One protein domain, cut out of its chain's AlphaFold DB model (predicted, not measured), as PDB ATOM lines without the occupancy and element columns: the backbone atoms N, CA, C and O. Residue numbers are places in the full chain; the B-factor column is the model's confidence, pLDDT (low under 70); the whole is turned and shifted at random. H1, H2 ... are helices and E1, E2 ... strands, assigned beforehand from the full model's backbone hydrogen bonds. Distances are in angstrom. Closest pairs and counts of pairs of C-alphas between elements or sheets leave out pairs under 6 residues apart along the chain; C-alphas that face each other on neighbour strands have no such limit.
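What this domain is: This is residues 2 to 33 and 115 to 260 of the 260 residues of the protein "Methenyltetrahydromethanopterin cyclohydrolase" of Candidatus Bathyarchaeota archaeon (UniProt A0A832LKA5). One twisted, curled wall of six strands has helices H1 to H5 over one face, with H3 covering E3 and E4 and H5 covering E5 and E6; at one end of the strands H4 packs with H6 and H7 into a small helical cluster. E1 and E2 bend along the wall's edge, and two long links, residues 196 to 207 and 215 to 230, join H6 to the rest. The printed part has 178 residues with seven named helices and six named strands, in the order E1 E2 H1 H2 H3 E3 H4 E4 H5 H6 E5 E6 H7. The sheet runs E1, E2, E3, E4, E5, E6 and is mixed, as is the class, helices and strands. The whole is compact, with a radius of gyration of the C-alphas of 15.5 A and spans of 47 by 33 by 31 A.

Where its parts are: Find C-alpha 4 at (20.653, 113.969, 41.710); from there E1 runs through residues 4 to 12, 23.2 A long, and bends by 60 degrees at residue 7. E2, residues 15 to 24, is 27.9 A long and bends by 53 degrees at residue 18. H1 takes residues 27 to 33. After the cut look for H2 at residues 116 to 123 and H3 at residues 126 to 136, 15.5 A long. E3, residues 144 to 152, covers 23.9 A. Find C-alpha 160 at (48.512, 113.222, 34.755), where H4 begins; it runs 17.9 A to residue 172. E4 is residues 176 to 181, 16.4 A long, and H5 residues 186 to 195, 14.6 A long. H6 is residues 208 to 214, E5 residues 231 to 236, 16.7 A long, and E6 residues 242 to 246. H7, residues 250 to 257, ends at C-alpha 257, (42.947, 101.144, 34.793).

How they stand to each other: Begin at the sheet's edge strand E1, which forms an antiparallel hairpin with E2; look for N 6 and O 21, 3.1 A apart. E2 and E3 are antiparallel, with N 22 and O 149 at 2.8 A. E3 and E4 are antiparallel, with N 178 and O 148 at 2.7 A. E4 and E5 are parallel, with N 179 and O 233 at 2.8 A. E5 and the other edge strand, E6, form an antiparallel hairpin, with N 234 and O 243 at 2.8 A. E4, H5, H6 and E5 make a strand-helix-strand unit, two parallel neighbour strands with helices between, and its crossover is right-handed. The sheet and the helices on one face make two layers. H3 lies over E4 and, only just, E3, with 3 of its C-alphas on E3, at a height over the sheet of 9.1 A. H5 lies over E5 and E6 at a height of 8.0 A, along the strands at 11 degrees to E6 on the local plane. H2 lies over E2 at a height of 9.7 A. H1 touches H3, about perpendicular at 75 degrees, the closest C-alphas being those of Thr 31 and Glu 128, 4.9 A apart. The hub is H4, over none of the strands. With residues 167 to 171 alone it touches H2, closest at the C-alphas of Leu 119 and Ser 167, 5.6 A. It touches H6 at a steep tilt of 57 degrees, opposite ways, closest at the C-alphas of Gly 165 and Ser 209, 4.2 A. It touches H7 at a shallow tilt of 23 degrees, opposite ways, closest at the C-alphas of Arg 166 and Ser 256, 5.9 A. H7 only grazes the sheet, and H6 is not on it. Every O i to N i+4 pair is within hydrogen-bond range in H1, H2, H3, H5, H6 and H7; in H4 it is 8 of 9.

The domain as a whole: The two C-alphas farthest apart are those of Pro 158 and Thr 239, 48.7 A. Residues 34 to 114 are not printed, and C-alphas 33 and 115 stand 24.8 A apart across this cut. The links from H5 to H6 and from H6 to E5 are long. Mean pLDDT of the printed part of this model is 97.3, and no printed residue is under 70.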
ATOM      1  N   LEU A   2      20.075 120.639  39.757       96.50
ATOM      2  CA  LEU A   2      18.876 120.274  38.974       96.50
ATOM      3  C   LEU A   2      18.955 118.813  38.509       96.50
ATOM      4  O   LEU A   2      18.517 118.447  37.425       96.50
ATOM      5  N   GLY A   3      19.636 118.004  39.305       94.19
ATOM      6  CA  GLY A   3      19.890 116.597  39.085       94.19
ATOM      7  C   GLY A   3      20.421 116.015  40.383       94.19
ATOM      8  O   GLY A   3      20.968 116.747  41.219       94.19
ATOM      9  N   GLU A   4      20.236 114.721  40.542       97.19
ATOM     10  CA  GLU A   4      20.653 113.969  41.710       97.19
ATOM     11  C   GLU A   4      21.787 113.030  41.325       97.19
ATOM     12  O   GLU A   4      21.861 112.523  40.201       97.19
ATOM     13  N   THR A   5      22.696 112.827  42.271       97.19
ATOM     14  CA  THR A   5      23.843 111.945  42.098       97.19
ATOM     15  C   THR A   5      24.050 111.123  43.351       97.19
ATOM     16  O   THR A   5      24.006 111.676  44.450       97.19
ATOM     17  N   TYR A   6      24.354 109.841  43.200       96.75
ATOM     18  CA  TYR A   6      24.739 108.992  44.322       96.75
ATOM     19  C   TYR A   6      25.866 108.039  43.934       96.75
ATOM     20  O   TYR A   6      26.017 107.654  42.770       96.75
ATOM     21  N   LEU A   7      26.675 107.684  44.931       98.06
ATOM     22  CA  LEU A   7      27.720 106.679  44.798       98.06
ATOM     23  C   LEU A   7      27.105 105.287  44.929       98.06
ATOM     24  O   LEU A   7      26.253 105.054  45.787       98.06
ATOM     25  N   SER A   8      27.551 104.369  44.085       95.94
ATOM     26  CA  SER A   8      27.125 102.970  44.068       95.94
ATOM     27  C   SER A   8      28.313 102.085  43.693       95.94
ATOM     28  O   SER A   8      29.455 102.549  43.630       95.94
ATOM     29  N   THR A   9      28.053 100.807  43.443       96.75
ATOM     30  CA  THR A   9      28.984  99.910  42.766       96.75
ATOM     31  C   THR A   9      28.482  99.536  41.370       96.75
ATOM     32  O   THR A   9      27.303  99.694  41.041       96.75
ATOM     33  N   ILE A  10      29.400  99.101  40.508       96.25
ATOM     34  CA  ILE A  10      29.139  98.536  39.181       96.25
ATOM     35  C   ILE A  10      30.058  97.331  38.965       96.25
ATOM     36  O   ILE A  10      31.219  97.357  39.373       96.25
ATOM     37  N   ASN A  11      29.552  96.273  38.327       96.19
ATOM     38  CA  ASN A  11      30.374  95.127  37.944       96.19
ATOM     39  C   ASN A  11      30.935  95.324  36.528       96.19
ATOM     40  O   ASN A  11      30.170  95.416  35.567       96.19
ATOM     41  N   ILE A  12      32.260  95.363  36.400       94.56
ATOM     42  CA  ILE A  12      32.977  95.469  35.126       94.56
ATOM     43  C   ILE A  12      33.894  94.254  35.004       94.56
ATOM     44  O   ILE A  12      34.888  94.138  35.716       94.56
ATOM     45  N   GLY A  13      33.554  93.323  34.109       90.88
ATOM     46  CA  GLY A  13      34.389  92.141  33.862       90.88
ATOM     47  C   GLY A  13      34.568  91.228  35.076       90.88
ATOM     48  O   GLY A  13      35.619  90.616  35.221       90.88
ATOM     49  N   GLY A  14      33.573  91.158  35.965       92.44
ATOM     50  CA  GLY A  14      33.661  90.399  37.213       92.44
ATOM     51  C   GLY A  14      34.255  91.184  38.385       92.44
ATOM     52  O   GLY A  14      34.133  90.721  39.516       92.44
ATOM     53  N   LEU A  15      34.821  92.375  38.159       94.06
ATOM     54  CA  LEU A  15      35.309  93.254  39.219       94.06
ATOM     55  C   LEU A  15      34.200  94.184  39.715       94.06
ATOM     56  O   LEU A  15      33.550  94.858  38.916       94.06
ATOM     57  N   GLU A  16      34.012  94.266  41.031       96.12
ATOM     58  CA  GLU A  16      33.154  95.284  41.636       96.12
ATOM     59  C   GLU A  16      33.931  96.598  41.792       96.12
ATOM     60  O   GLU A  16      34.985  96.644  42.427       96.12
ATOM     61  N   MET A  17      33.420  97.665  41.185       95.56
ATOM     62  CA  MET A  17      34.049  98.983  41.152       95.56
ATOM     63  C   MET A  17      33.113 100.051  41.716       95.56
ATOM     64  O   MET A  17      31.901  99.941  41.522       95.56
ATOM     65  N   PRO A  18      33.631 101.115  42.356       97.88
ATOM     66  CA  PRO A  18      32.812 102.272  42.691       97.88
ATOM     67  C   PRO A  18      32.276 102.920  41.410       97.88
ATOM     68  O   PRO A  18      32.955 102.971  40.383       97.88
ATOM     69  N   SER A  19      31.060 103.441  41.473       98.44
ATOM     70  CA  SER A  19      30.400 104.135  40.374       98.44
ATOM     71  C   SER A  19      29.662 105.365  40.871       98.44
ATOM     72  O   SER A  19      29.345 105.499  42.057       98.44
ATOM     73  N   ILE A  20      29.378 106.271  39.943       98.69
ATOM     74  CA  ILE A  20      28.472 107.390  40.157       98.69
ATOM     75  C   ILE A  20      27.270 107.226  39.239       98.69
ATOM     76  O   ILE A  20      27.414 107.028  38.033       98.69
ATOM     77  N   THR A  21      26.082 107.303  39.829       98.44
ATOM     78  CA  THR A  21      24.816 107.378  39.098       98.44
ATOM     79  C   THR A  21      24.311 108.811  39.117       98.44
ATOM     80  O   THR A  21      24.435 109.493  40.133       98.44
ATOM     81  N   VAL A  22      23.753 109.263  37.997       98.38
ATOM     82  CA  VAL A  22      23.277 110.628  37.763       98.38
ATOM     83  C   VAL A  22      21.897 110.565  37.127       98.38
ATOM     84  O   VAL A  22      21.702 109.807  36.182       98.38
ATOM     85  N   TYR A  23      20.951 111.377  37.587       97.38
ATOM     86  CA  TYR A  23      19.679 111.584  36.890       97.38
ATOM     87  C   TYR A  23      19.168 113.012  37.021       97.38
ATOM     88  O   TYR A  23      19.525 113.746  37.942       97.38
ATOM     89  N   THR A  24      18.370 113.436  36.048       98.62
ATOM     90  CA  THR A  24      17.860 114.802  35.947       98.62
ATOM     91  C   THR A  24      16.594 114.846  35.097       98.62
ATOM     92  O   THR A  24      16.544 114.277  34.005       98.62
ATOM     93  N   ASP A  25      15.606 115.601  35.575       98.50
ATOM     94  CA  ASP A  25      14.394 115.953  34.825       98.50
ATOM     95  C   ASP A  25      14.548 117.288  34.074       98.50
ATOM     96  O   ASP A  25      13.609 117.785  33.453       98.50
ATOM     97  N   HIS A  26      15.739 117.904  34.122       98.44
ATOM     98  CA  HIS A  26      16.076 119.137  33.401       98.44
ATOM     99  C   HIS A  26      17.366 118.982  32.574       98.44
ATOM    100  O   HIS A  26      18.297 119.777  32.755       98.44
ATOM    101  N   PRO A  27      17.460 117.993  31.657       98.56
ATOM    102  CA  PRO A  27      18.735 117.580  31.071       98.56
ATOM    103  C   PRO A  27      19.486 118.713  30.374       98.56
ATOM    104  O   PRO A  27      20.672 118.901  30.621       98.56
ATOM    105  N   ALA A  28      18.809 119.518  29.548       98.50
ATOM    106  CA  ALA A  28      19.440 120.619  28.818       98.50
ATOM    107  C   ALA A  28      20.074 121.676  29.746       98.50
ATOM    108  O   ALA A  28      21.186 122.140  29.495       98.50
ATOM    109  N   ILE A  29      19.387 122.042  30.833       98.56
ATOM    110  CA  ILE A  29      19.855 123.077  31.765       98.56
ATOM    111  C   ILE A  29      20.940 122.506  32.681       98.56
ATOM    112  O   ILE A  29      22.007 123.105  32.823       98.56
ATOM    113  N   SER A  30      20.691 121.343  33.288       98.56
ATOM    114  CA  SER A  30      21.606 120.740  34.261       98.56
ATOM    115  C   SER A  30      22.935 120.340  33.619       98.56
ATOM    116  O   SER A  30      23.990 120.623  34.194       98.56
ATOM    117  N   THR A  31      22.902 119.781  32.405       98.56
ATOM    118  CA  THR A  31      24.106 119.355  31.684       98.56
ATOM    119  C   THR A  31      24.747 120.513  30.916       98.56
ATOM    120  O   THR A  31      25.779 121.030  31.328       98.56
ATOM    121  N   LEU A  32      24.134 121.007  29.842       98.44
ATOM    122  CA  LEU A  32      24.750 121.992  28.943       98.44
ATOM    123  C   LEU A  32      24.802 123.397  29.557       98.44
ATOM    124  O   LEU A  32      25.812 124.102  29.446       98.44
ATOM    125  N   GLY A  33      23.728 123.798  30.242       98.19
ATOM    126  CA  GLY A  33      23.613 125.108  30.886       98.19
ATOM    127  C   GLY A  33      24.496 125.280  32.125       98.19
ATOM    128  O   GLY A  33      24.883 126.406  32.434       98.19
ATOM    129  N   SER A 115      42.673 113.668  41.513       95.25
ATOM    130  CA  SER A 115      42.022 113.456  42.811       95.25
ATOM    131  C   SER A 115      40.751 112.617  42.684       95.25
ATOM    132  O   SER A 115      40.095 112.628  41.646       95.25
ATOM    133  N   ILE A 116      40.329 111.957  43.769       95.75
ATOM    134  CA  ILE A 116      39.052 111.221  43.794       95.75
ATOM    135  C   ILE A 116      37.865 112.139  43.479       95.75
ATOM    136  O   ILE A 116      36.956 111.724  42.766       95.75
ATOM    137  N   ALA A 117      37.883 113.394  43.937       96.06
ATOM    138  CA  ALA A 117      36.848 114.368  43.591       96.06
ATOM    139  C   ALA A 117      36.839 114.688  42.085       96.06
ATOM    140  O   ALA A 117      35.768 114.747  41.486       96.06
ATOM    141  N   GLY A 118      38.018 114.837  41.469       96.50
ATOM    142  CA  GLY A 118      38.185 115.022  40.024       96.50
ATOM    143  C   GLY A 118      37.663 113.833  39.219       96.50
ATOM    144  O   GLY A 118      36.814 113.993  38.351       96.50
ATOM    145  N   LEU A 119      38.095 112.623  39.565       98.12
ATOM    146  CA  LEU A 119      37.655 111.396  38.896       98.12
ATOM    147  C   LEU A 119      36.147 111.175  39.049       98.12
ATOM    148  O   LEU A 119      35.472 110.841  38.081       98.12
ATOM    149  N   THR A 120      35.601 111.437  40.239       98.31
ATOM    150  CA  THR A 120      34.161 111.323  40.502       98.31
ATOM    151  C   THR A 120      33.359 112.342  39.695       98.31
ATOM    152  O   THR A 120      32.366 111.964  39.073       98.31
ATOM    153  N   GLN A 121      33.771 113.620  39.665       97.56
ATOM    154  CA  GLN A 121      33.040 114.631  38.892       97.56
ATOM    155  C   GLN A 121      33.115 114.358  37.393       97.56
ATOM    156  O   GLN A 121      32.100 114.531  36.723       97.56
ATOM    157  N   ILE A 122      34.262 113.882  36.886       97.94
ATOM    158  CA  ILE A 122      34.419 113.564  35.465       97.94
ATOM    159  C   ILE A 122      33.525 112.380  35.111       97.94
ATOM    160  O   ILE A 122      32.698 112.529  34.222       97.94
ATOM    161  N   SER A 123      33.566 111.264  35.848       98.56
ATOM    162  CA  SER A 123      32.635 110.144  35.629       98.56
ATOM    163  C   SER A 123      31.164 110.577  35.723       98.56
ATOM    164  O   SER A 123      30.323 110.131  34.942       98.56
ATOM    165  N   GLY A 124      30.848 111.523  36.614       98.25
ATOM    166  CA  GLY A 124      29.518 112.124  36.754       98.25
ATOM    167  C   GLY A 124      29.043 112.927  35.535       98.25
ATOM    168  O   GLY A 124      27.882 113.329  35.478       98.25
ATOM    169  N   ARG A 125      29.898 113.161  34.534       98.44
ATOM    170  CA  ARG A 125      29.536 113.802  33.260       98.44
ATOM    171  C   ARG A 125      28.983 112.831  32.229       98.44
ATOM    172  O   ARG A 125      28.693 113.263  31.126       98.44
ATOM    173  N   VAL A 126      28.788 111.551  32.544       98.69
ATOM    174  CA  VAL A 126      28.284 110.554  31.579       98.69
ATOM    175  C   VAL A 126      26.997 110.990  30.853       98.69
ATOM    176  O   VAL A 126      26.871 110.791  29.644       98.69
ATOM    177  N   VAL A 127      26.074 111.651  31.560       98.69
ATOM    178  CA  VAL A 127      24.852 112.219  30.964       98.69
ATOM    179  C   VAL A 127      25.154 113.483  30.152       98.69
ATOM    180  O   VAL A 127      24.589 113.698  29.086       98.69
ATOM    181  N   GLU A 128      26.070 114.330  30.609       98.62
ATOM    182  CA  GLU A 128      26.473 115.521  29.857       98.62
ATOM    183  C   GLU A 128      27.198 115.172  28.558       98.62
ATOM    184  O   GLU A 128      26.868 115.747  27.528       98.62
ATOM    185  N   ALA A 129      28.081 114.174  28.567       98.31
ATOM    186  CA  ALA A 129      28.777 113.696  27.380       98.31
ATOM    187  C   ALA A 129      27.794 113.210  26.302       98.31
ATOM    188  O   ALA A 129      27.916 113.580  25.135       98.31
ATOM    189  N   GLY A 130      26.775 112.430  26.683       98.50
ATOM    190  CA  GLY A 130      25.748 111.999  25.733       98.50
ATOM    191  C   GLY A 130      24.843 113.149  25.273       98.50
ATOM    192  O   GLY A 130      24.593 113.270  24.076       98.50
ATOM    193  N   MET A 131      24.415 114.042  26.176       98.25
ATOM    194  CA  MET A 131      23.650 115.246  25.814       98.25
ATOM    195  C   MET A 131      24.408 116.132  24.828       98.25
ATOM    196  O   MET A 131      23.857 116.527  23.801       98.25
ATOM    197  N   TYR A 132      25.671 116.437  25.127       97.44
ATOM    198  CA  TYR A 132      26.532 117.240  24.271       97.44
ATOM    199  C   TYR A 132      26.680 116.575  22.906       97.44
ATOM    200  O   TYR A 132      26.502 117.243  21.886       97.44
ATOM    201  N   LYS A 133      26.886 115.250  22.870       98.31
ATOM    202  CA  LYS A 133      27.029 114.530  21.607       98.31
ATOM    203  C   LYS A 133      25.766 114.552  20.750       98.31
ATOM    204  O   LYS A 133      25.851 114.822  19.553       98.31
ATOM    205  N   LEU A 134      24.595 114.324  21.345       98.31
ATOM    206  CA  LEU A 134      23.306 114.420  20.648       98.31
ATOM    207  C   LEU A 134      23.107 115.814  20.040       98.31
ATOM    208  O   LEU A 134      22.720 115.950  18.881       98.31
ATOM    209  N   VAL A 135      23.418 116.860  20.804       96.88
ATOM    210  CA  VAL A 135      23.342 118.256  20.359       96.88
ATOM    211  C   VAL A 135      24.323 118.537  19.221       96.88
ATOM    212  O   VAL A 135      23.958 119.190  18.241       96.88
ATOM    213  N   GLU A 136      25.545 118.027  19.295       96.06
ATOM    214  CA  GLU A 136      26.530 118.148  18.217       96.06
ATOM    215  C   GLU A 136      26.036 117.495  16.911       96.06
ATOM    216  O   GLU A 136      26.210 118.052  15.831       96.06
ATOM    217  N   LEU A 137      25.324 116.369  17.020       97.25
ATOM    218  CA  LEU A 137      24.680 115.647  15.913       97.25
ATOM    219  C   LEU A 137      23.360 116.284  15.434       97.25
ATOM    220  O   LEU A 137      22.662 115.725  14.588       97.25
ATOM    221  N   GLY A 138      23.007 117.458  15.962       96.56
ATOM    222  CA  GLY A 138      21.844 118.232  15.527       96.56
ATOM    223  C   GLY A 138      20.552 117.960  16.297       96.56
ATOM    224  O   GLY A 138      19.529 118.540  15.943       96.56
ATOM    225  N   PHE A 139      20.570 117.155  17.364       98.12
ATOM    226  CA  PHE A 139      19.383 116.946  18.196       98.12
ATOM    227  C   PHE A 139      18.962 118.241  18.906       98.12
ATOM    228  O   PHE A 139      19.806 119.026  19.352       98.12
ATOM    229  N   GLU A 140      17.657 118.472  19.043       97.81
ATOM    230  CA  GLU A 140      17.123 119.593  19.823       97.81
ATOM    231  C   GLU A 140      17.218 119.259  21.326       97.81
ATOM    232  O   GLU A 140      16.491 118.382  21.797       97.81
ATOM    233  N   PRO A 141      18.088 119.928  22.113       97.56
ATOM    234  CA  PRO A 141      18.289 119.581  23.522       97.56
ATOM    235  C   PRO A 141      17.018 119.693  24.368       97.56
ATOM    236  O   PRO A 141      16.860 118.939  25.325       97.56
ATOM    237  N   ARG A 142      16.095 120.597  24.021       97.25
ATOM    238  CA  ARG A 142      14.826 120.776  24.749       97.25
ATOM    239  C   ARG A 142      13.822 119.650  24.498       97.25
ATOM    240  O   ARG A 142      12.815 119.575  25.194       97.25
ATOM    241  N   ALA A 143      14.080 118.776  23.526       98.12
ATOM    242  CA  ALA A 143      13.266 117.591  23.279       98.12
ATOM    243  C   ALA A 143      13.589 116.433  24.243       98.12
ATOM    244  O   ALA A 143      12.848 115.449  24.269       98.12
ATOM    245  N   VAL A 144      14.670 116.535  25.029       98.62
ATOM    246  CA  VAL A 144      15.028 115.565  26.074       98.62
ATOM    247  C   VAL A 144      14.318 115.932  27.374       98.62
ATOM    248  O   VAL A 144      14.579 116.983  27.955       98.62
ATOM    249  N   LEU A 145      13.425 115.056  27.826       98.62
ATOM    250  CA  LEU A 145      12.607 115.257  29.022       98.62
ATOM    251  C   LEU A 145      13.331 114.799  30.286       98.62
ATOM    252  O   LEU A 145      13.365 115.512  31.279       98.62
ATOM    253  N   TYR A 146      13.922 113.608  30.220       98.75
ATOM    254  CA  TYR A 146      14.551 112.950  31.354       98.75
ATOM    255  C   TYR A 146      15.859 112.331  30.907       98.75
ATOM    256  O   TYR A 146      15.963 111.826  29.783       98.75
ATOM    257  N   ALA A 147      16.847 112.344  31.790       98.75
ATOM    258  CA  ALA A 147      18.107 111.683  31.536       98.75
ATOM    259  C   ALA A 147      18.622 110.976  32.785       98.75
ATOM    260  O   ALA A 147      18.495 111.477  33.901       98.75
ATOM    261  N   TRP A 148      19.226 109.816  32.572       98.69
ATOM    262  CA  TRP A 148      19.889 109.015  33.591       98.69
ATOM    263  C   TRP A 148      21.214 108.505  33.031       98.69
ATOM    264  O   TRP A 148      21.327 108.252  31.834       98.69
ATOM    265  N   GLY A 149      22.221 108.317  33.871       98.62
ATOM    266  CA  GLY A 149      23.450 107.664  33.458       98.62
ATOM    267  C   GLY A 149      24.275 107.152  34.621       98.62
ATOM    268  O   GLY A 149      24.107 107.572  35.764       98.62
ATOM    269  N   CYS A 150      25.183 106.237  34.311       98.56
ATOM    270  CA  CYS A 150      26.103 105.644  35.268       98.56
ATOM    271  C   CYS A 150      27.471 105.440  34.619       98.56
ATOM    272  O   CYS A 150      27.560 105.040  33.457       98.56
ATOM    273  N   ALA A 151      28.531 105.717  35.373       98.62
ATOM    274  CA  ALA A 151      29.902 105.438  34.971       98.62
ATOM    275  C   ALA A 151      30.737 104.973  36.176       98.62
ATOM    276  O   ALA A 151      30.492 105.417  37.307       98.62
ATOM    277  N   PRO A 152      31.732 104.093  35.963       98.38
ATOM    278  CA  PRO A 152      32.686 103.721  37.001       98.38
ATOM    279  C   PRO A 152      33.526 104.931  37.421       98.38
ATOM    280  O   PRO A 152      33.790 105.833  36.629       98.38
ATOM    281  N   ILE A 153      33.989 104.939  38.666       98.50
ATOM    282  CA  ILE A 153      34.980 105.896  39.154       98.50
ATOM    283  C   ILE A 153      36.344 105.199  39.064       98.50
ATOM    284  O   ILE A 153      36.572 104.223  39.784       98.50
ATOM    285  N   PRO A 154      37.244 105.634  38.166       97.56
ATOM    286  CA  PRO A 154      38.531 104.975  37.996       97.56
ATOM    287  C   PRO A 154      39.452 105.227  39.202       97.56
ATOM    288  O   PRO A 154      39.304 106.233  39.903       97.56
ATOM    289  N   PRO A 155      40.451 104.358  39.436       95.81
ATOM    290  CA  PRO A 155      41.493 104.620  40.420       95.81
ATOM    291  C   PRO A 155      42.431 105.752  39.953       95.81
ATOM    292  O   PRO A 155      42.778 105.813  38.765       95.81
ATOM    293  N   PRO A 156      42.909 106.614  40.870       95.81
ATOM    294  CA  PRO A 156      43.837 107.689  40.536       95.81
ATOM    295  C   PRO A 156      45.181 107.154  40.046       95.81
ATOM    296  O   PRO A 156      45.574 106.023  40.343       95.81
ATOM    297  N   HIS A 157      45.895 107.990  39.297       95.88
ATOM    298  CA  HIS A 157      47.222 107.684  38.778       95.88
ATOM    299  C   HIS A 157      48.165 108.891  38.959       95.88
ATOM    300  O   HIS A 157      47.715 110.026  38.791       95.88
ATOM    301  N   PRO A 158      49.453 108.686  39.308       92.94
ATOM    302  CA  PRO A 158      50.405 109.786  39.507       92.94
ATOM    303  C   PRO A 158      50.785 110.517  38.210       92.94
ATOM    304  O   PRO A 158      51.019 111.721  38.234       92.94
ATOM    305  N   ASP A 159      50.841 109.808  37.078       94.00
ATOM    306  CA  ASP A 159      50.965 110.426  35.750       94.00
ATOM    307  C   ASP A 159      49.636 111.099  35.370       94.00
ATOM    308  O   ASP A 159      48.584 110.454  35.366       94.00
ATOM    309  N   THR A 160      49.688 112.397  35.059       91.44
ATOM    310  CA  THR A 160      48.512 113.222  34.755       91.44
ATOM    311  C   THR A 160      47.844 112.857  33.433       91.44
ATOM    312  O   THR A 160      46.622 112.947  33.336       91.44
ATOM    313  N   VAL A 161      48.610 112.408  32.435       94.19
ATOM    314  CA  VAL A 161      48.087 111.949  31.142       94.19
ATOM    315  C   VAL A 161      47.356 110.626  31.316       94.19
ATOM    316  O   VAL A 161      46.265 110.464  30.776       94.19
ATOM    317  N   GLU A 162      47.901 109.706  32.113       96.81
ATOM    318  CA  GLU A 162      47.192 108.472  32.470       96.81
ATOM    319  C   GLU A 162      45.939 108.752  33.296       96.81
ATOM    320  O   GLU A 162      44.890 108.169  33.034       96.81
ATOM    321  N   CYS A 163      46.002 109.663  34.272       96.06
ATOM    322  CA  CYS A 163      44.837 109.963  35.099       96.06
ATOM    323  C   CYS A 163      43.704 110.606  34.287       96.06
ATOM    324  O   CYS A 163      42.542 110.240  34.457       96.06
ATOM    325  N   MET A 164      44.047 111.513  33.368       95.94
ATOM    326  CA  MET A 164      43.112 112.083  32.395       95.94
ATOM    327  C   MET A 164      42.584 111.014  31.426       95.94
ATOM    328  O   MET A 164      41.406 111.023  31.070       95.94
ATOM    329  N   GLY A 165      43.438 110.083  30.995       97.81
ATOM    330  CA  GLY A 165      43.037 108.943  30.173       97.81
ATOM    331  C   GLY A 165      41.964 108.113  30.868       97.81
ATOM    332  O   GLY A 165      40.856 107.988  30.360       97.81
ATOM    333  N   ARG A 166      42.248 107.664  32.093       98.19
ATOM    334  CA  ARG A 166      41.326 106.892  32.936       98.19
ATOM    335  C   ARG A 166      39.996 107.598  33.180       98.19
ATOM    336  O   ARG A 166      38.953 106.949  33.141       98.19
ATOM    337  N   SER A 167      40.016 108.906  33.441       97.50
ATOM    338  CA  SER A 167      38.791 109.673  33.685       97.50
ATOM    339  C   SER A 167      37.903 109.760  32.443       97.50
ATOM    340  O   SER A 167      36.687 109.644  32.561       97.50
ATOM    341  N   ASN A 168      38.490 109.913  31.252       98.06
ATOM    342  CA  ASN A 168      37.739 109.862  29.996       98.06
ATOM    343  C   ASN A 168      37.263 108.435  29.697       98.06
ATOM    344  O   ASN A 168      36.084 108.224  29.417       98.06
ATOM    345  N   ASP A 169      38.141 107.443  29.835       98.62
ATOM    346  CA  ASP A 169      37.849 106.031  29.568       98.62
ATOM    347  C   ASP A 169      36.689 105.496  30.415       98.62
ATOM    348  O   ASP A 169      35.898 104.678  29.938       98.62
ATOM    349  N   ALA A 170      36.513 106.016  31.632       98.56
ATOM    350  CA  ALA A 170      35.351 105.730  32.464       98.56
ATOM    351  C   ALA A 170      34.016 106.038  31.763       98.56
ATOM    352  O   ALA A 170      33.071 105.262  31.896       98.56
ATOM    353  N   ILE A 171      33.935 107.114  30.976       98.75
ATOM    354  CA  ILE A 171      32.757 107.452  30.163       98.75
ATOM    355  C   ILE A 171      32.796 106.703  28.829       98.75
ATOM    356  O   ILE A 171      31.824 106.036  28.473       98.75
ATOM    357  N   LEU A 172      33.917 106.796  28.111       98.62
ATOM    358  CA  LEU A 172      34.085 106.292  26.744       98.62
ATOM    359  C   LEU A 172      33.872 104.782  26.652       98.62
ATOM    360  O   LEU A 172      33.291 104.299  25.684       98.62
ATOM    361  N   TYR A 173      34.329 104.031  27.651       98.75
ATOM    362  CA  TYR A 173      34.297 102.569  27.648       98.75
ATOM    363  C   TYR A 173      33.427 101.980  28.761       98.75
ATOM    364  O   TYR A 173      33.025 100.823  28.645       98.75
ATOM    365  N   GLY A 174      33.098 102.749  29.805       98.38
ATOM    366  CA  GLY A 174      32.263 102.303  30.929       98.38
ATOM    367  C   GLY A 174      30.928 103.028  31.097       98.38
ATOM    368  O   GLY A 174      30.081 102.554  31.852       98.38
ATOM    369  N   GLY A 175      30.730 104.159  30.419       98.56
ATOM    370  CA  GLY A 175      29.576 105.024  30.618       98.56
ATOM    371  C   GLY A 175      28.327 104.519  29.906       98.56
ATOM    372  O   GLY A 175      28.353 104.223  28.711       98.56
ATOM    373  N   VAL A 176      27.212 104.482  30.628       98.69
ATOM    374  CA  VAL A 176      25.883 104.184  30.084       98.69
ATOM    375  C   VAL A 176      24.982 105.384  30.326       98.69
ATOM    376  O   VAL A 176      24.915 105.883  31.448       98.69
ATOM    377  N   ALA A 177      24.281 105.841  29.289       98.75
ATOM    378  CA  ALA A 177      23.345 106.956  29.385       98.75
ATOM    379  C   ALA A 177      21.990 106.622  28.748       98.75
ATOM    380  O   ALA A 177      21.908 106.010  27.685       98.75
ATOM    381  N   HIS A 178      20.919 107.050  29.403       98.88
ATOM    382  CA  HIS A 178      19.534 106.861  29.001       98.88
ATOM    383  C   HIS A 178      18.851 108.220  28.878       98.88
ATOM    384  O   HIS A 178      18.967 109.058  29.769       98.88
ATOM    385  N   TYR A 179      18.103 108.404  27.796       98.88
ATOM    386  CA  TYR A 179      17.383 109.632  27.489       98.88
ATOM    387  C   TYR A 179      15.942 109.308  27.130       98.88
ATOM    388  O   TYR A 179      15.685 108.503  26.234       98.88
ATOM    389  N   ILE A 180      14.997 109.960  27.798       98.88
ATOM    390  CA  ILE A 180      13.592 109.955  27.395       98.88
ATOM    391  C   ILE A 180      13.338 111.241  26.619       98.88
ATOM    392  O   ILE A 180      13.600 112.336  27.119       98.88
ATOM    393  N   VAL A 181      12.838 111.110  25.393       98.81
ATOM    394  CA  VAL A 181      12.696 112.223  24.448       98.81
ATOM    395  C   VAL A 181      11.308 112.263  23.818       98.81
ATOM    396  O   VAL A 181      10.582 111.270  23.820       98.81
ATOM    397  N   ARG A 182      10.958 113.397  23.206       98.31
ATOM    398  CA  ARG A 182       9.820 113.516  22.279       98.31
ATOM    399  C   ARG A 182      10.316 113.863  20.882       98.31
ATOM    400  O   ARG A 182      10.874 114.936  20.685       98.31
ATOM    401  N   HIS A 183      10.068 112.992  19.907       98.31
ATOM    402  CA  HIS A 183      10.404 113.250  18.503       98.31
ATOM    403  C   HIS A 183       9.403 112.579  17.553       98.31
ATOM    404  O   HIS A 183       8.812 111.557  17.901       98.31
ATOM    405  N   ASP A 184       9.206 113.148  16.362       98.12
ATOM    406  CA  ASP A 184       8.253 112.631  15.365       98.12
ATOM    407  C   ASP A 184       8.822 111.501  14.499       98.12
ATOM    408  O   ASP A 184       8.073 110.672  13.986       98.12
ATOM    409  N   ASP A 185      10.145 111.449  14.357       98.19
ATOM    410  CA  ASP A 185      10.840 110.465  13.528       98.19
ATOM    411  C   ASP A 185      11.661 109.486  14.380       98.19
ATOM    412  O   ASP A 185      12.726 109.823  14.901       98.19
ATOM    413  N   ASP A 186      11.155 108.258  14.498       98.62
ATOM    414  CA  ASP A 186      11.813 107.131  15.163       98.62
ATOM    415  C   ASP A 186      13.067 106.630  14.418       98.62
ATOM    416  O   ASP A 186      14.008 106.149  15.049       98.62
ATOM    417  N   ASN A 187      13.107 106.721  13.083       98.44
ATOM    418  CA  ASN A 187      14.278 106.297  12.310       98.44
ATOM    419  C   ASN A 187      15.440 107.266  12.524       98.44
ATOM    420  O   ASN A 187      16.582 106.826  12.664       98.44
ATOM    421  N   TYR A 188      15.144 108.562  12.621       98.50
ATOM    422  CA  TYR A 188      16.119 109.562  13.039       98.50
ATOM    423  C   TYR A 188      16.663 109.267  14.444       98.50
ATOM    424  O   TYR A 188      17.879 109.228  14.617       98.50
ATOM    425  N   LEU A 189      15.797 108.966  15.427       98.75
ATOM    426  CA  LEU A 189      16.233 108.599  16.784       98.75
ATOM    427  C   LEU A 189      17.118 107.346  16.804       98.75
ATOM    428  O   LEU A 189      18.127 107.300  17.508       98.75
ATOM    429  N   LYS A 190      16.779 106.338  15.995       98.56
ATOM    430  CA  LYS A 190      17.617 105.149  15.826       98.56
ATOM    431  C   LYS A 190      18.986 105.503  15.243       98.56
ATOM    432  O   LYS A 190      20.000 105.032  15.748       98.56
ATOM    433  N   SER A 191      19.014 106.325  14.195       98.50
ATOM    434  CA  SER A 191      20.251 106.729  13.522       98.50
ATOM    435  C   SER A 191      21.152 107.554  14.434       98.50
ATOM    436  O   SER A 191      22.352 107.304  14.491       98.50
ATOM    437  N   ILE A 192      20.594 108.528  15.157       98.44
ATOM    438  CA  ILE A 192      21.389 109.399  16.023       98.44
ATOM    439  C   ILE A 192      21.931 108.649  17.241       98.44
ATOM    440  O   ILE A 192      23.058 108.909  17.644       98.44
ATOM    441  N   ALA A 193      21.197 107.663  17.775       98.56
ATOM    442  CA  ALA A 193      21.712 106.790  18.830       98.56
ATOM    443  C   ALA A 193      22.988 106.056  18.379       98.56
ATOM    444  O   ALA A 193      23.957 106.001  19.131       98.56
ATOM    445  N   CYS A 194      23.023 105.544  17.141       98.31
ATOM    446  CA  CYS A 194      24.199 104.863  16.588       98.31
ATOM    447  C   CYS A 194      25.432 105.769  16.450       98.31
ATOM    448  O   CYS A 194      26.549 105.278  16.581       98.31
ATOM    449  N   GLU A 195      25.241 107.071  16.224       98.38
ATOM    450  CA  GLU A 195      26.336 108.045  16.103       98.38
ATOM    451  C   GLU A 195      26.727 108.691  17.446       98.38
ATOM    452  O   GLU A 195      27.790 109.303  17.550       98.38
ATOM    453  N   ALA A 196      25.883 108.575  18.479       98.44
ATOM    454  CA  ALA A 196      26.058 109.211  19.788       98.44
ATOM    455  C   ALA A 196      26.764 108.319  20.828       98.44
ATOM    456  O   ALA A 196      26.554 108.470  22.033       98.44
ATOM    457  N   VAL A 197      27.598 107.387  20.365       98.75
ATOM    458  CA  VAL A 197      28.398 106.485  21.203       98.75
ATOM    459  C   VAL A 197      29.866 106.563  20.817       98.75
ATOM    460  O   VAL A 197      30.196 106.776  19.651       98.75
ATOM    461  N   SER A 198      30.758 106.351  21.783       98.69
ATOM    462  CA  SER A 198      32.212 106.449  21.573       98.69
ATOM    463  C   SER A 198      32.710 105.523  20.459       98.69
ATOM    464  O   SER A 198      33.604 105.890  19.700       98.69
ATOM    465  N   SER A 199      32.081 104.354  20.295       98.69
ATOM    466  CA  SER A 199      32.410 103.372  19.257       98.69
ATOM    467  C   SER A 199      32.124 103.825  17.822       98.69
ATOM    468  O   SER A 199      32.480 103.110  16.891       98.69
ATOM    469  N   ALA A 200      31.477 104.978  17.624       98.19
ATOM    470  CA  ALA A 200      31.302 105.598  16.308       98.19
ATOM    471  C   ALA A 200      32.543 106.391  15.848       98.19
ATOM    472  O   ALA A 200      32.611 106.830  14.698       98.19
ATOM    473  N   SER A 201      33.519 106.602  16.737       98.12
ATOM    474  CA  SER A 201      34.781 107.264  16.416       98.12
ATOM    475  C   SER A 201      35.786 106.316  15.769       98.12
ATOM    476  O   SER A 201      35.888 105.148  16.141       98.12
ATOM    477  N   LYS A 202      36.604 106.847  14.855       97.12
ATOM    478  CA  LYS A 202      37.738 106.109  14.269       97.12
ATOM    479  C   LYS A 202      38.888 105.869  15.258       97.12
ATOM    480  O   LYS A 202      39.695 104.976  15.021       97.12
ATOM    481  N   ASP A 203      38.963 106.657  16.332       97.50
ATOM    482  CA  ASP A 203      40.028 106.567  17.339       97.50
ATOM    483  C   ASP A 203      39.685 105.556  18.455       97.50
ATOM    484  O   ASP A 203      40.526 105.240  19.297       97.50
ATOM    485  N   TYR A 204      38.456 105.025  18.459       98.38
ATOM    486  CA  TYR A 204      37.962 104.077  19.454       98.38
ATOM    487  C   TYR A 204      38.735 102.749  19.455       98.38
ATOM    488  O   TYR A 204      39.053 102.189  18.406       98.38
ATOM    489  N   GLY A 205      38.932 102.177  20.648       97.81
ATOM    490  CA  GLY A 205      39.448 100.813  20.830       97.81
ATOM    491  C   GLY A 205      40.742 100.711  21.637       97.81
ATOM    492  O   GLY A 205      41.260  99.611  21.819       97.81
ATOM    493  N   LYS A 206      41.256 101.830  22.149       97.88
ATOM    494  CA  LYS A 206      42.432 101.887  23.025       97.88
ATOM    495  C   LYS A 206      42.274 102.966  24.107       97.88
ATOM    496  O   LYS A 206      41.488 103.893  23.901       97.88
ATOM    497  N   PRO A 207      42.981 102.864  25.243       98.25
ATOM    498  CA  PRO A 207      42.931 103.854  26.311       98.25
ATOM    499  C   PRO A 207      43.147 105.272  25.790       98.25
ATOM    500  O   PRO A 207      44.012 105.510  24.942       98.25
ATOM    501  N   PHE A 208      42.392 106.231  26.315       98.38
ATOM    502  CA  PHE A 208      42.465 107.615  25.859       98.38
ATOM    503  C   PHE A 208      43.853 108.231  26.086       98.38
ATOM    504  O   PHE A 208      44.275 109.086  25.309       98.38
ATOM    505  N   SER A 209      44.612 107.765  27.084       97.69
ATOM    506  CA  SER A 209      46.006 108.184  27.280       97.69
ATOM    507  C   SER A 209      46.904 107.816  26.091       97.69
ATOM    508  O   SER A 209      47.779 108.599  25.721       97.69
ATOM    509  N   GLU A 210      46.674 106.674  25.438       97.81
ATOM    510  CA  GLU A 210      47.380 106.276  24.214       97.81
ATOM    511  C   GLU A 210      46.944 107.133  23.020       97.81
ATOM    512  O   GLU A 210      47.796 107.683  22.323       97.81
ATOM    513  N   ILE A 211      45.631 107.326  22.835       97.62
ATOM    514  CA  ILE A 211      45.064 108.190  21.779       97.62
ATOM    515  C   ILE A 211      45.661 109.595  21.867       97.62
ATOM    516  O   ILE A 211      46.150 110.145  20.880       97.62
ATOM    517  N   PHE A 212      45.667 110.163  23.071       97.19
ATOM    518  CA  PHE A 212      46.162 111.508  23.308       97.19
ATOM    519  C   PHE A 212      47.665 111.627  23.041       97.19
ATOM    520  O   PHE A 212      48.106 112.613  22.452       97.19
ATOM    521  N   ARG A 213      48.467 110.626  23.421       96.75
ATOM    522  CA  ARG A 213      49.910 110.617  23.131       96.75
ATOM    523  C   ARG A 213      50.203 110.483  21.642       96.75
ATOM    524  O   ARG A 213      51.052 111.213  21.138       96.75
ATOM    525  N   GLU A 214      49.496 109.613  20.928       96.50
ATOM    526  CA  GLU A 214      49.645 109.467  19.475       96.50
ATOM    527  C   GLU A 214      49.235 110.731  18.712       96.50
ATOM    528  O   GLU A 214      49.860 111.091  17.714       96.50
ATOM    529  N   ALA A 215      48.244 111.462  19.225       95.31
ATOM    530  CA  ALA A 215      47.871 112.786  18.741       95.31
ATOM    531  C   ALA A 215      48.919 113.875  19.070       95.31
ATOM    532  O   ALA A 215      48.731 115.041  18.730       95.31
ATOM    533  N   GLY A 216      50.036 113.538  19.722       94.44
ATOM    534  CA  GLY A 216      51.042 114.510  20.153       94.44
ATOM    535  C   GLY A 216      50.530 115.439  21.252       94.44
ATOM    536  O   GLY A 216      50.912 116.606  21.287       94.44
ATOM    537  N   GLN A 217      49.647 114.928  22.115       92.31
ATOM    538  CA  GLN A 217      49.017 115.648  23.225       92.31
ATOM    539  C   GLN A 217      48.203 116.870  22.774       92.31
ATOM    540  O   GLN A 217      48.127 117.886  23.463       92.31
ATOM    541  N   ASP A 218      47.579 116.753  21.601       89.56
ATOM    542  CA  ASP A 218      46.776 117.797  20.976       89.56
ATOM    543  C   ASP A 218      45.335 117.311  20.766       89.56
ATOM    544  O   ASP A 218      45.056 116.501  19.879       89.56
ATOM    545  N   PHE A 219      44.406 117.837  21.571       88.94
ATOM    546  CA  PHE A 219      42.980 117.507  21.484       88.94
ATOM    547  C   PHE A 219      42.368 117.814  20.108       88.94
ATOM    548  O   PHE A 219      41.402 117.160  19.734       88.94
ATOM    549  N   TYR A 220      42.924 118.752  19.328       88.62
ATOM    550  CA  TYR A 220      42.407 119.069  17.989       88.62
ATOM    551  C   TYR A 220      42.689 117.977  16.952       88.62
ATOM    552  O   TYR A 220      42.080 117.974  15.883       88.62
ATOM    553  N   LYS A 221      43.620 117.063  17.244       93.94
ATOM    554  CA  LYS A 221      43.954 115.932  16.369       93.94
ATOM    555  C   LYS A 221      43.199 114.654  16.726       93.94
ATOM    556  O   LYS A 221      43.265 113.699  15.955       93.94
ATOM    557  N   VAL A 222      42.493 114.647  17.855       96.25
ATOM    558  CA  VAL A 222      41.609 113.555  18.271       96.25
ATOM    559  C   VAL A 222      40.255 113.726  17.586       96.25
ATOM    560  O   VAL A 222      39.729 114.836  17.500       96.25
ATOM    561  N   ASP A 223      39.679 112.637  17.091       95.12
ATOM    562  CA  ASP A 223      38.337 112.635  16.522       95.12
ATOM    563  C   ASP A 223      37.304 113.058  17.584       95.12
ATOM    564  O   ASP A 223      37.093 112.332  18.560       95.12
ATOM    565  N   PRO A 224      36.598 114.192  17.408       93.69
ATOM    566  CA  PRO A 224      35.630 114.673  18.391       93.69
ATOM    567  C   PRO A 224      34.463 113.700  18.602       93.69
ATOM    568  O   PRO A 224      33.759 113.787  19.608       93.69
ATOM    569  N   LYS A 225      34.242 112.736  17.692       94.06
ATOM    570  CA  LYS A 225      33.261 111.664  17.904       94.06
ATOM    571  C   LYS A 225      33.564 110.780  19.107       94.06
ATOM    572  O   LYS A 225      32.628 110.164  19.609       94.06
ATOM    573  N   ILE A 226      34.808 110.725  19.583       97.69
ATOM    574  CA  ILE A 226      35.161 109.830  20.684       97.69
ATOM    575  C   ILE A 226      34.562 110.268  22.023       97.69
ATOM    576  O   ILE A 226      34.297 109.422  22.871       97.69
ATOM    577  N   PHE A 227      34.299 111.566  22.208       97.25
ATOM    578  CA  PHE A 227      33.741 112.122  23.444       97.25
ATOM    579  C   PHE A 227      32.235 111.854  23.538       97.25
ATOM    580  O   PHE A 227      31.396 112.730  23.337       97.25
ATOM    581  N   ALA A 228      31.904 110.601  23.819       98.38
ATOM    582  CA  ALA A 228      30.554 110.083  23.951       98.38
ATOM    583  C   ALA A 228      30.555 108.905  24.944       98.38
ATOM    584  O   ALA A 228      31.604 108.302  25.183       98.38
ATOM    585  N   PRO A 229      29.408 108.563  25.553       98.75
ATOM    586  CA  PRO A 229      29.314 107.394  26.422       98.75
ATOM    587  C   PRO A 229      29.537 106.088  25.644       98.75
ATOM    588  O   PRO A 229      29.314 106.015  24.432       98.75
ATOM    589  N   ALA A 230      29.934 105.037  26.361       98.81
ATOM    590  CA  ALA A 230      30.112 103.698  25.804       98.81
ATOM    591  C   ALA A 230      28.804 103.128  25.236       98.81
ATOM    592  O   ALA A 230      28.808 102.454  24.206       98.81
ATOM    593  N   SER A 231      27.675 103.404  25.896       98.81
ATOM    594  CA  SER A 231      26.343 103.034  25.423       98.81
ATOM    595  C   SER A 231      25.324 104.141  25.662       98.81
ATOM    596  O   SER A 231      25.323 104.802  26.704       98.81
ATOM    597  N   ILE A 232      24.425 104.302  24.693       98.75
ATOM    598  CA  ILE A 232      23.297 105.219  24.773       98.75
ATOM    599  C   ILE A 232      21.990 104.470  24.526       98.75
ATOM    600  O   ILE A 232      21.912 103.601  23.656       98.75
ATOM    601  N   THR A 233      20.954 104.831  25.274       98.88
ATOM    602  CA  THR A 233      19.584 104.369  25.058       98.88
ATOM    603  C   THR A 233      18.652 105.568  24.956       98.88
ATOM    604  O   THR A 233      18.601 106.393  25.864       98.88
ATOM    605  N   ILE A 234      17.904 105.663  23.861       98.88
ATOM    606  CA  ILE A 234      16.924 106.723  23.623       98.88
ATOM    607  C   ILE A 234      15.534 106.098  23.573       98.88
ATOM    608  O   ILE A 234      15.259 105.269  22.706       98.88
ATOM    609  N   THR A 235      14.652 106.514  24.474       98.88
ATOM    610  CA  THR A 235      13.240 106.124  24.484       98.88
ATOM    611  C   THR A 235      12.389 107.291  24.006       98.88
ATOM    612  O   THR A 235      12.421 108.374  24.589       98.88
ATOM    613  N   ASN A 236      11.608 107.075  22.949       98.75
ATOM    614  CA  ASN A 236      10.644 108.056  22.469       98.75
ATOM    615  C   ASN A 236       9.343 107.927  23.264       98.75
ATOM    616  O   ASN A 236       8.590 106.972  23.080       98.75
ATOM    617  N   GLU A 237       9.047 108.906  24.113       98.62
ATOM    618  CA  GLU A 237       7.818 108.939  24.907       98.62
ATOM    619  C   GLU A 237       6.565 108.932  24.010       98.62
ATOM    620  O   GLU A 237       5.547 108.349  24.373       98.62
ATOM    621  N   LYS A 238       6.645 109.513  22.800       98.19
ATOM    622  CA  LYS A 238       5.503 109.594  21.874       98.19
ATOM    623  C   LYS A 238       5.095 108.241  21.292       98.19
ATOM    624  O   LYS A 238       3.913 108.027  21.043       98.19
ATOM    625  N   THR A 239       6.062 107.367  21.012       98.31
ATOM    626  CA  THR A 239       5.832 106.105  20.280       98.31
ATOM    627  C   THR A 239       6.052 104.865  21.141       98.31
ATOM    628  O   THR A 239       5.671 103.768  20.736       98.31
ATOM    629  N   GLY A 240       6.677 105.013  22.311       98.31
ATOM    630  CA  GLY A 240       7.069 103.914  23.191       98.31
ATOM    631  C   GLY A 240       8.257 103.094  22.679       98.31
ATOM    632  O   GLY A 240       8.615 102.093  23.300       98.31
ATOM    633  N   LYS A 241       8.876 103.476  21.554       98.75
ATOM    634  CA  LYS A 241      10.036 102.762  21.010       98.75
ATOM    635  C   LYS A 241      11.322 103.186  21.706       98.75
ATOM    636  O   LYS A 241      11.511 104.354  22.040       98.75
ATOM    637  N   THR A 242      12.222 102.221  21.852       98.81
ATOM    638  CA  THR A 242      13.529 102.404  22.479       98.81
ATOM    639  C   THR A 242      14.630 101.959  21.525       98.81
ATOM    640  O   THR A 242      14.543 100.887  20.922       98.81
ATOM    641  N   PHE A 243      15.666 102.782  21.402       98.75
ATOM    642  CA  PHE A 243      16.818 102.559  20.538       98.75
ATOM    643  C   PHE A 243      18.084 102.561  21.383       98.75
ATOM    644  O   PHE A 243      18.390 103.559  22.031       98.75
ATOM    645  N   THR A 244      18.818 101.454  21.362       98.81
ATOM    646  CA  THR A 244      20.077 101.305  22.097       98.81
ATOM    647  C   THR A 244      21.224 101.109  21.119       98.81
ATOM    648  O   THR A 244      21.102 100.352  20.152       98.81
ATOM    649  N   ALA A 245      22.339 101.780  21.383       98.75
ATOM    650  CA  ALA A 245      23.577 101.652  20.631       98.75
ATOM    651  C   ALA A 245      24.790 101.630  21.567       98.75
ATOM    652  O   ALA A 245      24.709 102.014  22.739       98.75
ATOM    653  N   GLY A 246      25.925 101.183  21.026       98.56
ATOM    654  CA  GLY A 246      27.164 101.027  21.780       98.56
ATOM    655  C   GLY A 246      27.099  99.898  22.812       98.56
ATOM    656  O   GLY A 246      26.136  99.132  22.876       98.56
ATOM    657  N   LYS A 247      28.167  99.764  23.590       98.50
ATOM    658  CA  LYS A 247      28.309  98.787  24.674       98.50
ATOM    659  C   LYS A 247      29.476  99.175  25.575       98.50
ATOM    660  O   LYS A 247      30.437  99.784  25.115       98.50
ATOM    661  N   ILE A 248      29.430  98.728  26.828       98.56
ATOM    662  CA  ILE A 248      30.603  98.765  27.709       98.56
ATOM    663  C   ILE A 248      31.720  97.919  27.084       98.56
ATOM    664  O   ILE A 248      31.494  96.782  26.656       98.56
ATOM    665  N   ASN A 249      32.932  98.466  27.050       98.56
ATOM    666  CA  ASN A 249      34.133  97.783  26.590       98.56
ATOM    667  C   ASN A 249      35.031  97.457  27.778       98.56
ATOM    668  O   ASN A 249      35.933  98.213  28.137       98.56
ATOM    669  N   VAL A 250      34.744  96.309  28.386       98.12
ATOM    670  CA  VAL A 250      35.416  95.822  29.594       98.12
ATOM    671  C   VAL A 250      36.930  95.728  29.402       98.12
ATOM    672  O   VAL A 250      37.675  96.149  30.276       98.12
ATOM    673  N   GLU A 251      37.383  95.208  28.261       98.00
ATOM    674  CA  GLU A 251      38.807  94.975  28.002       98.00
ATOM    675  C   GLU A 251      39.601  96.285  28.004       98.00
ATOM    676  O   GLU A 251      40.562  96.431  28.757       98.00
ATOM    677  N   VAL A 252      39.172  97.276  27.218       98.31
ATOM    678  CA  VAL A 252      39.878  98.565  27.144       98.31
ATOM    679  C   VAL A 252      39.788  99.321  28.468       98.31
ATOM    680  O   VAL A 252      40.775  99.912  28.907       98.31
ATOM    681  N   LEU A 253      38.630  99.265  29.129       98.12
ATOM    682  CA  LEU A 253      38.410  99.928  30.410       98.12
ATOM    683  C   LEU A 253      39.340  99.381  31.502       98.12
ATOM    684  O   LEU A 253      40.032 100.155  32.163       98.12
ATOM    685  N   LEU A 254      39.404  98.056  31.666       97.50
ATOM    686  CA  LEU A 254      40.276  97.431  32.662       97.50
ATOM    687  C   LEU A 254      41.760  97.616  32.314       97.50
ATOM    688  O   LEU A 254      42.556  97.873  33.218       97.50
ATOM    689  N   ARG A 255      42.128  97.578  31.023       97.44
ATOM    690  CA  ARG A 255      43.496  97.876  30.566       97.44
ATOM    691  C   ARG A 255      43.917  99.302  30.923       97.44
ATOM    692  O   ARG A 255      44.986  99.492  31.491       97.44
ATOM    693  N   SER A 256      43.067 100.296  30.655       96.88
ATOM    694  CA  SER A 256      43.309 101.706  31.014       96.88
ATOM    695  C   SER A 256      43.549 101.889  32.521       96.88
ATOM    696  O   SER A 256      44.403 102.659  32.974       96.88
ATOM    697  N   MET A 257      42.833 101.114  33.335       95.88
ATOM    698  CA  MET A 257      42.947 101.144  34.793       95.88
ATOM    699  C   MET A 257      44.116 100.309  35.341       95.88
ATOM    700  O   MET A 257      44.404 100.404  36.535       95.88
ATOM    701  N   GLY A 258      44.819  99.541  34.499       94.75
ATOM    702  CA  GLY A 258      45.891  98.629  34.910       94.75
ATOM    703  C   GLY A 258      45.391  97.446  35.744       94.75
ATOM    704  O   GLY A 258      46.060  97.038  36.689       94.75
ATOM    705  N   LEU A 259      44.183  96.959  35.450       91.19
ATOM    706  CA  LEU A 259      43.505  95.885  36.187       91.19
ATOM    707  C   LEU A 259      43.512  94.537  35.449       91.19
ATOM    708  O   LEU A 259      42.980  93.562  35.982       91.19
ATOM    709  N   ILE A 260      44.110  94.486  34.256       85.56
ATOM    710  CA  ILE A 260      44.408  93.284  33.464       85.56
ATOM    711  C   ILE A 260      45.742  93.445  32.735       85.56
ATOM    712  O   ILE A 260      46.149  94.612  32.522       85.56
TER     713      ILE A 260